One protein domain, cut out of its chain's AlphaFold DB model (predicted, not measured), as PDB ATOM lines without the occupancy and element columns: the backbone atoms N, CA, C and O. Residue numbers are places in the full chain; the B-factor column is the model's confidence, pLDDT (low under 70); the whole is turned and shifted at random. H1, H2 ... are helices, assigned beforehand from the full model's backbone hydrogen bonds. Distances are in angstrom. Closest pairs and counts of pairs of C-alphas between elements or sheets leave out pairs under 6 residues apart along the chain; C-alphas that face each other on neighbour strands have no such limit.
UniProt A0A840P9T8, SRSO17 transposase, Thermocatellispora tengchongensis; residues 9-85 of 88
ATOM      1  N   TRP A   9     -25.939  -7.032 -31.079       94.50
ATOM      2  CA  TRP A   9     -26.519  -6.963 -29.743       94.50
ATOM      3  C   TRP A   9     -27.556  -5.845 -29.667       94.50
ATOM      4  O   TRP A   9     -28.721  -6.113 -29.389       94.50
ATOM      5  N   THR A  10     -27.174  -4.624 -30.043       94.81
ATOM      6  CA  THR A  10     -28.081  -3.471 -30.047       94.81
ATOM      7  C   THR A  10     -29.261  -3.689 -30.997       94.81
ATOM      8  O   THR A  10     -30.404  -3.376 -30.663       94.81
ATOM      9  N   LEU A  11     -29.018  -4.301 -32.162       93.38
ATOM     10  CA  LEU A  11     -30.075  -4.679 -33.104       93.38
ATOM     11  C   LEU A  11     -31.025  -5.736 -32.522       93.38
ATOM     12  O   LEU A  11     -32.235  -5.651 -32.726       93.38
ATOM     13  N   ALA A  12     -30.501  -6.727 -31.794       94.62
ATOM     14  CA  ALA A  12     -31.324  -7.731 -31.123       94.62
ATOM     15  C   ALA A  12     -32.194  -7.104 -30.030       94.62
ATOM     16  O   ALA A  12     -33.396  -7.366 -29.994       94.62
ATOM     17  N   GLU A  13     -31.616  -6.251 -29.188       93.88
ATOM     18  CA  GLU A  13     -32.336  -5.540 -28.129       93.88
ATOM     19  C   GLU A  13     -33.450  -4.662 -28.708       93.88
ATOM     20  O   GLU A  13     -34.597  -4.747 -28.263       93.88
ATOM     21  N   ALA A  14     -33.154  -3.894 -29.762       93.00
ATOM     22  CA  ALA A  14     -34.139  -3.073 -30.463       93.00
ATOM     23  C   ALA A  14     -35.275  -3.908 -31.085       93.00
ATOM     24  O   ALA A  14     -36.420  -3.459 -31.138       93.00
ATOM     25  N   ALA A  15     -34.980  -5.138 -31.516       92.62
ATOM     26  CA  ALA A  15     -35.958  -6.099 -32.026       92.62
ATOM     27  C   ALA A  15     -36.674  -6.911 -30.921       92.62
ATOM     28  O   ALA A  15     -37.472  -7.802 -31.226       92.62
ATOM     29  N   GLY A  16     -36.402  -6.639 -29.637       95.38
ATOM     30  CA  GLY A  16     -36.996  -7.347 -28.500       95.38
ATOM     31  C   GLY A  16     -36.487  -8.781 -28.324       95.38
ATOM     32  O   GLY A  16     -37.192  -9.637 -27.788       95.38
ATOM     33  N   HIS A  17     -35.293  -9.087 -28.823       95.56
ATOM     34  CA  HIS A  17     -34.637 -10.378 -28.645       95.56
ATOM     35  C   HIS A  17     -33.730 -10.359 -27.413       95.56
ATOM     36  O   HIS A  17     -33.022  -9.395 -27.156       95.56
ATOM     37  N   SER A  18     -33.733 -11.460 -26.662       95.12
ATOM     38  CA  SER A  18     -32.909 -11.622 -25.458       95.12
ATOM     39  C   SER A  18     -31.445 -11.959 -25.749       95.12
ATOM     40  O   SER A  18     -30.621 -11.929 -24.841       95.12
ATOM     41  N   THR A  19     -31.134 -12.363 -26.983       95.56
ATOM     42  CA  THR A  19     -29.796 -12.769 -27.425       95.56
ATOM     43  C   THR A  19     -29.555 -12.301 -28.867       95.56
ATOM     44  O   THR A  19     -30.514 -12.076 -29.617       95.56
ATOM     45  N   PRO A  20     -28.289 -12.184 -29.305       95.06
ATOM     46  CA  PRO A  20     -27.918 -11.670 -30.614       95.06
ATOM     47  C   PRO A  20     -27.914 -12.784 -31.663       95.06
ATOM     48  O   PRO A  20     -27.578 -12.540 -32.817       95.06
ATOM     49  N   ASP A  21     -28.267 -14.014 -31.280       95.06
ATOM     50  CA  ASP A  21     -28.078 -15.204 -32.106       95.06
ATOM     51  C   ASP A  21     -28.803 -15.084 -33.447       95.06
ATOM     52  O   ASP A  21     -28.288 -15.515 -34.474       95.06
ATOM     53  N   ARG A  22     -29.988 -14.458 -33.453       91.06
ATOM     54  CA  ARG A  22     -30.777 -14.236 -34.671       91.06
ATOM     55  C   ARG A  22     -30.097 -13.266 -35.642       91.06
ATOM     56  O   ARG A  22     -29.830 -13.693 -36.765       91.06
ATOM     57  N   PRO A  23     -29.779 -12.011 -35.266       92.69
ATOM     58  CA  PRO A  23     -29.058 -11.115 -36.164       92.69
ATOM     59  C   PRO A  23     -27.647 -11.610 -36.496       92.69
ATOM     60  O   PRO A  23     -27.199 -11.366 -37.604       92.69
ATOM     61  N   GLN A  24     -26.977 -12.360 -35.612       92.94
ATOM     62  CA  GLN A  24     -25.675 -12.973 -35.908       92.94
ATOM     63  C   GLN A  24     -25.767 -14.157 -36.872       92.94
ATOM     64  O   GLN A  24     -24.828 -14.407 -37.625       92.94
ATOM     65  N   HIS A  25     -26.874 -14.900 -36.874       91.50
ATOM     66  CA  HIS A  25     -27.052 -16.025 -37.787       91.50
ATOM     67  C   HIS A  25     -26.994 -15.571 -39.246       91.50
ATOM     68  O   HIS A  25     -26.385 -16.256 -40.065       91.50
ATOM     69  N   PHE A  26     -27.593 -14.421 -39.563       86.56
ATOM     70  CA  PHE A  26     -27.639 -13.892 -40.923       86.56
ATOM     71  C   PHE A  26     -26.241 -13.733 -41.562       86.56
ATOM     72  O   PHE A  26     -25.996 -14.395 -42.566       86.56
ATOM     73  N   PRO A  27     -25.286 -12.978 -40.985       84.75
ATOM     74  CA  PRO A  27     -23.948 -12.846 -41.557       84.75
ATOM     75  C   PRO A  27     -23.038 -14.061 -41.311       84.75
ATOM     76  O   PRO A  27     -22.090 -14.250 -42.066       84.75
ATOM     77  N   ALA A  28     -23.266 -14.869 -40.264       87.00
ATOM     78  CA  ALA A  28     -22.307 -15.911 -39.868       87.00
ATOM     79  C   ALA A  28     -22.633 -17.325 -40.373       87.00
ATOM     80  O   ALA A  28     -21.731 -18.155 -40.475       87.00
ATOM     81  N   ARG A  29     -23.912 -17.657 -40.588       87.25
ATOM     82  CA  ARG A  29     -24.355 -19.050 -40.810       87.25
ATOM     83  C   ARG A  29     -25.431 -19.216 -41.871       87.25
ATOM     84  O   ARG A  29     -25.628 -20.335 -42.342       87.25
ATOM     85  N   ALA A  30     -26.156 -18.157 -42.221       89.56
ATOM     86  CA  ALA A  30     -27.172 -18.256 -43.252       89.56
ATOM     87  C   ALA A  30     -26.523 -18.616 -44.595       89.56
ATOM     88  O   ALA A  30     -25.479 -18.082 -44.960       89.56
ATOM     89  N   SER A  31     -27.161 -19.521 -45.334       91.69
ATOM     90  CA  SER A  31     -26.866 -19.727 -46.749       91.69
ATOM     91  C   SER A  31     -27.769 -18.796 -47.542       91.69
ATOM     92  O   SER A  31     -28.990 -18.827 -47.377       91.69
ATOM     93  N   TRP A  32     -27.166 -17.938 -48.352       89.94
ATOM     94  CA  TRP A  32     -27.866 -16.951 -49.155       89.94
ATOM     95  C   TRP A  32     -27.268 -16.918 -50.551       89.94
ATOM     96  O   TRP A  32     -26.079 -17.160 -50.745       89.94
ATOM     97  N   ASP A  33     -28.129 -16.650 -51.522       93.75
ATOM     98  CA  ASP A  33     -27.707 -16.346 -52.877       93.75
ATOM     99  C   ASP A  33     -27.292 -14.870 -52.917       93.75
ATOM    100  O   ASP A  33     -28.121 -13.962 -52.806       93.75
ATOM    101  N   GLU A  34     -25.988 -14.639 -53.035       90.94
ATOM    102  CA  GLU A  34     -25.382 -13.306 -53.045       90.94
ATOM    103  C   GLU A  34     -25.933 -12.426 -54.176       90.94
ATOM    104  O   GLU A  34     -26.184 -11.232 -53.974       90.94
ATOM    105  N   GLN A  35     -26.185 -13.011 -55.354       95.81
ATOM    106  CA  GLN A  35     -26.739 -12.281 -56.495       95.81
ATOM    107  C   GLN A  35     -28.191 -11.906 -56.221       95.81
ATOM    108  O   GLN A  35     -28.602 -10.771 -56.479       95.81
ATOM    109  N   GLN A  36     -28.962 -12.833 -55.655       96.44
ATOM    110  CA  GLN A  36     -30.355 -12.586 -55.308       96.44
ATOM    111  C   GLN A  36     -30.488 -11.484 -54.251       96.44
ATOM    112  O   GLN A  36     -31.324 -10.591 -54.412       96.44
ATOM    113  N   VAL A  37     -29.683 -11.525 -53.188       93.38
ATOM    114  CA  VAL A  37     -29.735 -10.511 -52.123       93.38
ATOM    115  C   VAL A  37     -29.300  -9.152 -52.647       93.38
ATOM    116  O   VAL A  37     -29.998  -8.167 -52.410       93.38
ATOM    117  N   THR A  38     -28.226  -9.092 -53.435       93.56
ATOM    118  CA  THR A  38     -27.775  -7.839 -54.058       93.56
ATOM    119  C   THR A  38     -28.852  -7.250 -54.970       93.56
ATOM    120  O   THR A  38     -29.154  -6.061 -54.886       93.56
ATOM    121  N   ALA A  39     -29.503  -8.074 -55.794       96.62
ATOM    122  CA  ALA A  39     -30.579  -7.623 -56.671       96.62
ATOM    123  C   ALA A  39     -31.813  -7.127 -55.896       96.62
ATOM    124  O   ALA A  39     -32.462  -6.170 -56.319       96.62
ATOM    125  N   GLN A  40     -32.153  -7.760 -54.769       96.88
ATOM    126  CA  GLN A  40     -33.247  -7.301 -53.908       96.88
ATOM    127  C   GLN A  40     -32.913  -5.979 -53.214       96.88
ATOM    128  O   GLN A  40     -33.746  -5.076 -53.232       96.88
ATOM    129  N   ALA A  41     -31.706  -5.840 -52.665       94.94
ATOM    130  CA  ALA A  41     -31.256  -4.603 -52.032       94.94
ATOM    131  C   ALA A  41     -31.224  -3.435 -53.032       94.94
ATOM    132  O   ALA A  41     -31.720  -2.354 -52.728       94.94
ATOM    133  N   ALA A  42     -30.717  -3.670 -54.248       93.75
ATOM    134  CA  ALA A  42     -30.707  -2.669 -55.311       93.75
ATOM    135  C   ALA A  42     -32.126  -2.244 -55.712       93.75
ATOM    136  O   ALA A  42     -32.395  -1.051 -55.823       93.75
ATOM    137  N   ARG A  43     -33.052  -3.201 -55.881       95.62
ATOM    138  CA  ARG A  43     -34.460  -2.892 -56.173       95.62
ATOM    139  C   ARG A  43     -35.082  -2.038 -55.072       95.62
ATOM    140  O   ARG A  43     -35.676  -1.015 -55.384       95.62
ATOM    141  N   TRP A  44     -34.905  -2.434 -53.813       95.88
ATOM    142  CA  TRP A  44     -35.416  -1.681 -52.671       95.88
ATOM    143  C   TRP A  44     -34.859  -0.253 -52.649       95.88
ATOM    144  O   TRP A  44     -35.623   0.693 -52.483       95.88
ATOM    145  N   ALA A  45     -33.554  -0.078 -52.875       93.00
ATOM    146  CA  ALA A  45     -32.938   1.244 -52.915       93.00
ATOM    147  C   ALA A  45     -33.509   2.105 -54.051       93.00
ATOM    148  O   ALA A  45     -33.863   3.253 -53.815       93.00
ATOM    149  N   ILE A  46     -33.660   1.544 -55.256       91.06
ATOM    150  CA  ILE A  46     -34.270   2.242 -56.397       91.06
ATOM    151  C   ILE A  46     -35.697   2.680 -56.056       91.06
ATOM    152  O   ILE A  46     -36.019   3.846 -56.237       91.06
ATOM    153  N   GLU A  47     -36.522   1.791 -55.499       91.69
ATOM    154  CA  GLU A  47     -37.910   2.101 -55.116       91.69
ATOM    155  C   GLU A  47     -38.023   3.248 -54.097       91.69
ATOM    156  O   GLU A  47     -39.046   3.924 -54.065       91.69
ATOM    157  N   HIS A  48     -37.002   3.470 -53.263       90.81
ATOM    158  CA  HIS A  48     -37.004   4.529 -52.244       90.81
ATOM    159  C   HIS A  48     -36.268   5.804 -52.675       90.81
ATOM    160  O   HIS A  48     -36.446   6.844 -52.041       90.81
ATOM    161  N   LEU A  49     -35.422   5.726 -53.704       88.94
ATOM    162  CA  LEU A  49     -34.674   6.860 -54.250       88.94
ATOM    163  C   LEU A  49     -35.341   7.466 -55.492       88.94
ATOM    164  O   LEU A  49     -35.022   8.600 -55.840       88.94
ATOM    165  N   ASP A  50     -36.231   6.727 -56.158       86.62
ATOM    166  CA  ASP A  50     -37.028   7.222 -57.280       86.62
ATOM    167  C   ASP A  50     -38.096   8.207 -56.780       86.62
ATOM    168  O   ASP A  50     -39.006   7.845 -56.033       86.62
ATOM    169  N   ASP A  51     -37.974   9.470 -57.188       86.38
ATOM    170  CA  ASP A  51     -38.943  10.532 -56.904       86.38
ATOM    171  C   ASP A  51     -39.977  10.710 -58.033       86.38
ATOM    172  O   ASP A  51     -40.890  11.532 -57.917       86.38
ATOM    173  N   GLY A  52     -39.871   9.913 -59.102       86.12
ATOM    174  CA  GLY A  52     -40.749   9.944 -60.265       86.12
ATOM    175  C   GLY A  52     -40.445  11.054 -61.274       86.12
ATOM    176  O   GLY A  52     -41.184  11.154 -62.259       86.12
ATOM    177  N   ASP A  53     -39.399  11.871 -61.074       87.62
ATOM    178  CA  ASP A  53     -38.994  12.929 -62.009       87.62
ATOM    179  C   ASP A  53     -37.803  12.484 -62.891       87.62
ATOM    180  O   ASP A  53     -36.666  12.337 -62.418       87.62
ATOM    181  N   PRO A  54     -38.020  12.265 -64.203       78.75
ATOM    182  CA  PRO A  54     -36.960  11.854 -65.109       78.75
ATOM    183  C   PRO A  54     -35.851  12.915 -65.208       78.75
ATOM    184  O   PRO A  54     -36.000  13.940 -65.870       78.75
ATOM    185  N   GLY A  55     -34.685  12.618 -64.630       81.31
ATOM    186  CA  GLY A  55     -33.480  13.454 -64.729       81.31
ATOM    187  C   GLY A  55     -32.968  14.016 -63.403       81.31
ATOM    188  O   GLY A  55     -31.910  14.644 -63.398       81.31
ATOM    189  N   HIS A  56     -33.657  13.768 -62.287       86.88
ATOM    190  CA  HIS A  56     -33.197  14.169 -60.951       86.88
ATOM    191  C   HIS A  56     -32.273  13.151 -60.268       86.88
ATOM    192  O   HIS A  56     -31.612  13.476 -59.282       86.88
ATOM    193  N   THR A  57     -32.155  11.938 -60.808       81.69
ATOM    194  CA  THR A  57     -31.271  10.902 -60.264       81.69
ATOM    195  C   THR A  57     -29.897  10.924 -60.933       81.69
ATOM    196  O   THR A  57     -29.784  10.881 -62.158       81.69
ATOM    197  N   VAL A  58     -28.835  10.903 -60.125       85.31
ATOM    198  CA  VAL A  58     -27.453  10.715 -60.586       85.31
ATOM    199  C   VAL A  58     -26.915   9.412 -60.009       85.31
ATOM    200  O   VAL A  58     -26.888   9.233 -58.795       85.31
ATOM    201  N   LEU A  59     -26.459   8.508 -60.879       84.44
ATOM    202  CA  LEU A  59     -25.735   7.310 -60.464       84.44
ATOM    203  C   LEU A  59     -24.235   7.614 -60.407       84.44
ATOM    204  O   LEU A  59     -23.628   7.940 -61.427       84.44
ATOM    205  N   ILE A  60     -23.646   7.479 -59.222       87.50
ATOM    206  CA  ILE A  60     -22.202   7.595 -59.004       87.50
ATOM    207  C   ILE A  60     -21.655   6.191 -58.758       87.50
ATOM    208  O   ILE A  60     -22.172   5.461 -57.916       87.50
ATOM    209  N   ILE A  61     -20.620   5.822 -59.507       86.75
ATOM    210  CA  ILE A  61     -19.887   4.570 -59.321       86.75
ATOM    211  C   ILE A  61     -18.504   4.947 -58.814       86.75
ATOM    212  O   ILE A  61     -17.823   5.757 -59.443       86.75
ATOM    213  N   ASP A  62     -18.108   4.357 -57.697       85.94
ATOM    214  CA  ASP A  62     -16.793   4.546 -57.101       85.94
ATOM    215  C   ASP A  62     -16.250   3.207 -56.596       85.94
ATOM    216  O   ASP A  62     -17.009   2.273 -56.313       85.94
ATOM    217  N   GLU A  63     -14.931   3.109 -56.507       82.44
ATOM    218  CA  GLU A  63     -14.254   1.973 -55.899       82.44
ATOM    219  C   GLU A  63     -14.108   2.232 -54.397       82.44
ATOM    220  O   GLU A  63     -13.467   3.192 -53.980       82.44
ATOM    221  N   THR A  64     -14.670   1.353 -53.565       82.06
ATOM    222  CA  THR A  64     -14.555   1.455 -52.107       82.06
ATOM    223  C   THR A  64     -13.817   0.255 -51.526       82.06
ATOM    224  O   THR A  64     -14.002  -0.882 -51.967       82.06
ATOM    225  N   ALA A  65     -12.976   0.504 -50.523       83.38
ATOM    226  CA  ALA A  65     -12.300  -0.538 -49.770       83.38
ATOM    227  C   ALA A  65     -12.026  -0.083 -48.334       83.38
ATOM    228  O   ALA A  65     -11.574   1.035 -48.098       83.38
ATOM    229  N   ASP A  66     -12.240  -0.997 -47.387       84.19
ATOM    230  CA  ASP A  66     -12.000  -0.778 -45.963       84.19
ATOM    231  C   ASP A  66     -10.894  -1.700 -45.451       84.19
ATOM    232  O   ASP A  66     -11.014  -2.931 -45.493       84.19
ATOM    233  N   ALA A  67      -9.827  -1.108 -44.911       84.81
ATOM    234  CA  ALA A  67      -8.765  -1.863 -44.263       84.81
ATOM    235  C   ALA A  67      -9.289  -2.519 -42.977       84.81
ATOM    236  O   ALA A  67      -9.761  -1.853 -42.055       84.81
ATOM    237  N   LYS A  68      -9.175  -3.846 -42.897       86.25
ATOM    238  CA  LYS A  68      -9.575  -4.611 -41.713       86.25
ATOM    239  C   LYS A  68      -8.410  -4.719 -40.734       86.25
ATOM    240  O   LYS A  68      -7.286  -5.029 -41.117       86.25
ATOM    241  N   SER A  69      -8.695  -4.498 -39.454       86.19
ATOM    242  CA  SER A  69      -7.705  -4.538 -38.369       86.19
ATOM    243  C   SER A  69      -7.326  -5.953 -37.913       86.19
ATOM    244  O   SER A  69      -6.374  -6.111 -37.152       86.19
ATOM    245  N   SER A  70      -8.057  -6.981 -38.357       87.00
ATOM    246  CA  SER A  70      -7.838  -8.386 -38.001       87.00
ATOM    247  C   SER A  70      -8.171  -9.304 -39.174       87.00
ATOM    248  O   SER A  70      -9.092  -9.028 -39.942       87.00
ATOM    249  N   THR A  71      -7.466 -10.433 -39.267       87.00
ATOM    250  CA  THR A  71      -7.740 -11.511 -40.232       87.00
ATOM    251  C   THR A  71      -9.015 -12.292 -39.920       87.00
ATOM    252  O   THR A  71      -9.490 -13.034 -40.773       87.00
ATOM    253  N   GLU A  72      -9.573 -12.142 -38.719       86.81
ATOM    254  CA  GLU A  72     -10.843 -12.770 -38.329       86.81
ATOM    255  C   GLU A  72     -12.069 -11.928 -38.713       86.81
ATOM    256  O   GLU A  72     -13.204 -12.381 -38.575       86.81
ATOM    257  N   ALA A  73     -11.870 -10.698 -39.194       82.75
ATOM    258  CA  ALA A  73     -12.978  -9.856 -39.618       82.75
ATOM    259  C   ALA A  73     -13.601 -10.365 -40.930       82.75
ATOM    260  O   ALA A  73     -12.915 -10.845 -41.835       82.75
ATOM    261  N   ALA A  74     -14.917 -10.192 -41.072       78.06
ATOM    262  CA  ALA A  74     -15.606 -10.469 -42.328       78.06
ATOM    263  C   ALA A  74     -15.019  -9.616 -43.469       78.06
ATOM    264  O   ALA A  74     -14.867  -8.392 -43.335       78.06
ATOM    265  N   GLY A  75     -14.685 -10.276 -44.582       77.19
ATOM    266  CA  GLY A  75     -14.050  -9.640 -45.738       77.19
ATOM    267  C   GLY A  75     -12.584  -9.247 -45.521       77.19
ATOM    268  O   GLY A  75     -12.087  -8.402 -46.251       77.19
ATOM    269  N   ALA A  76     -11.885  -9.824 -44.533       86.19
ATOM    270  CA  ALA A  76     -10.457  -9.572 -44.293       86.19
ATOM    271  C   ALA A  76      -9.509 -10.305 -45.262       86.19
ATOM    272  O   ALA A  76      -8.292 -10.307 -45.064       86.19
ATOM    273  N   ALA A  77     -10.049 -10.950 -46.300       80.50
ATOM    274  CA  ALA A  77      -9.237 -11.498 -47.375       80.50
ATOM    275  C   ALA A  77      -8.482 -10.371 -48.096       80.50
ATOM    276  O   ALA A  77      -8.861  -9.201 -48.052       80.50
ATOM    277  N   ARG A  78      -7.381 -10.719 -48.767       78.94
ATOM    278  CA  ARG A  78      -6.588  -9.728 -49.496       78.94
ATOM    279  C   ARG A  78      -7.426  -9.124 -50.622       78.94
ATOM    280  O   ARG A  78      -7.796  -9.836 -51.551       78.94
ATOM    281  N   HIS A  79      -7.642  -7.816 -50.558       74.00
ATOM    282  CA  HIS A  79      -8.212  -7.028 -51.644       74.00
ATOM    283  C   HIS A  79      -7.116  -6.168 -52.275       74.00
ATOM    284  O   HIS A  79      -6.281  -5.589 -51.580       74.00
ATOM    285  N   HIS A  80      -7.111  -6.111 -53.600       76.44
ATOM    286  CA  HIS A  80      -6.286  -5.187 -54.363       76.44
ATOM    287  C   HIS A  80      -7.158  -3.976 -54.657       76.44
ATOM    288  O   HIS A  80      -8.114  -4.096 -55.413       76.44
ATOM    289  N   SER A  81      -6.895  -2.863 -53.974       75.12
ATOM    290  CA  SER A  81      -7.673  -1.643 -54.147       75.12
ATOM    291  C   SER A  81      -6.783  -0.413 -54.119       75.12
ATOM    292  O   SER A  81      -5.953  -0.254 -53.212       75.12
ATOM    293  N   GLY A  82      -7.010   0.476 -55.087       77.69
ATOM    294  CA  GLY A  82      -6.348   1.775 -55.162       77.69
ATOM    295  C   GLY A  82      -6.675   2.663 -53.961       77.69
ATOM    296  O   GLY A  82      -5.806   3.393 -53.482       77.69
ATOM    297  N   ALA A  83      -7.886   2.536 -53.405       77.75
ATOM    298  CA  ALA A  83      -8.339   3.304 -52.244       77.75
ATOM    299  C   ALA A  83      -7.516   3.015 -50.973       77.75
ATOM    300  O   ALA A  83      -7.362   3.884 -50.119       77.75
ATOM    301  N   LEU A  84      -6.925   1.819 -50.870       81.81
ATOM    302  CA  LEU A  84      -6.043   1.424 -49.764       81.81
ATOM    303  C   LEU A  84      -4.548   1.614 -50.082       81.81
ATOM    304  O   LEU A  84      -3.691   1.133 -49.341       81.81
ATOM    305  N   GLY A  85      -4.217   2.297 -51.181       72.25
ATOM    306  CA  GLY A  85      -2.833   2.529 -51.606       72.25
ATOM    307  C   GLY A  85      -2.139   1.288 -52.179       72.25
ATOM    308  O   GLY A  85      -0.912   1.268 -52.296       72.25
TER     309      GLY A  85
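This is residues 9 to 85 of the 88 residues of the protein "SRSO17 transposase" of Thermocatellispora tengchongensis (UniProt A0A840P9T8). Little regular structure is present: the chain makes a wide, open loop, with short helices H1 and H2 at one corner, the longer H3 along one side, and unnamed residues 50 to 85 turning back along the other. The printed part has 77 residues with three named helices, in the order H1, H2, H3, and no named strand. The class is all helix, though under half of the residues are in named elements. It is only just extended, close to loose, with a radius of gyration of the C-alphas of 17.3 A and spans of 45 by 40 by 24 A.

H1, residues 9 to 14, begins at C-alpha 9 (-26.519, -6.963, -29.743) and is 8.6 A long. H2, residues 21 to 28, is 9.7 A long. H3, residues 34 to 49, is 22.2 A long and ends at C-alpha 49 (-34.674, 6.860, -54.250).

H1 and H2 only just touch, with 3 pairs of C-alphas within 8 A, the closest those of Ala 12 and Pro 23, 6.5 A. They run opposite ways at a steep tilt of 53 degrees. H3 is apart from both. Every O i to N i+4 pair is within hydrogen-bond range in H1 and H3, and 2 of 4 in H2.

The C-alphas of Ser 18 and Gly 55, the two farthest apart, are 46.6 A apart. Residues 29 to 45, of which 34 to 45 belong to H3, and residues 50 to 56 stand free. The link from H2 to H3 is tight. The printed part has no cut, and no printed residue is under 70 in pLDDT.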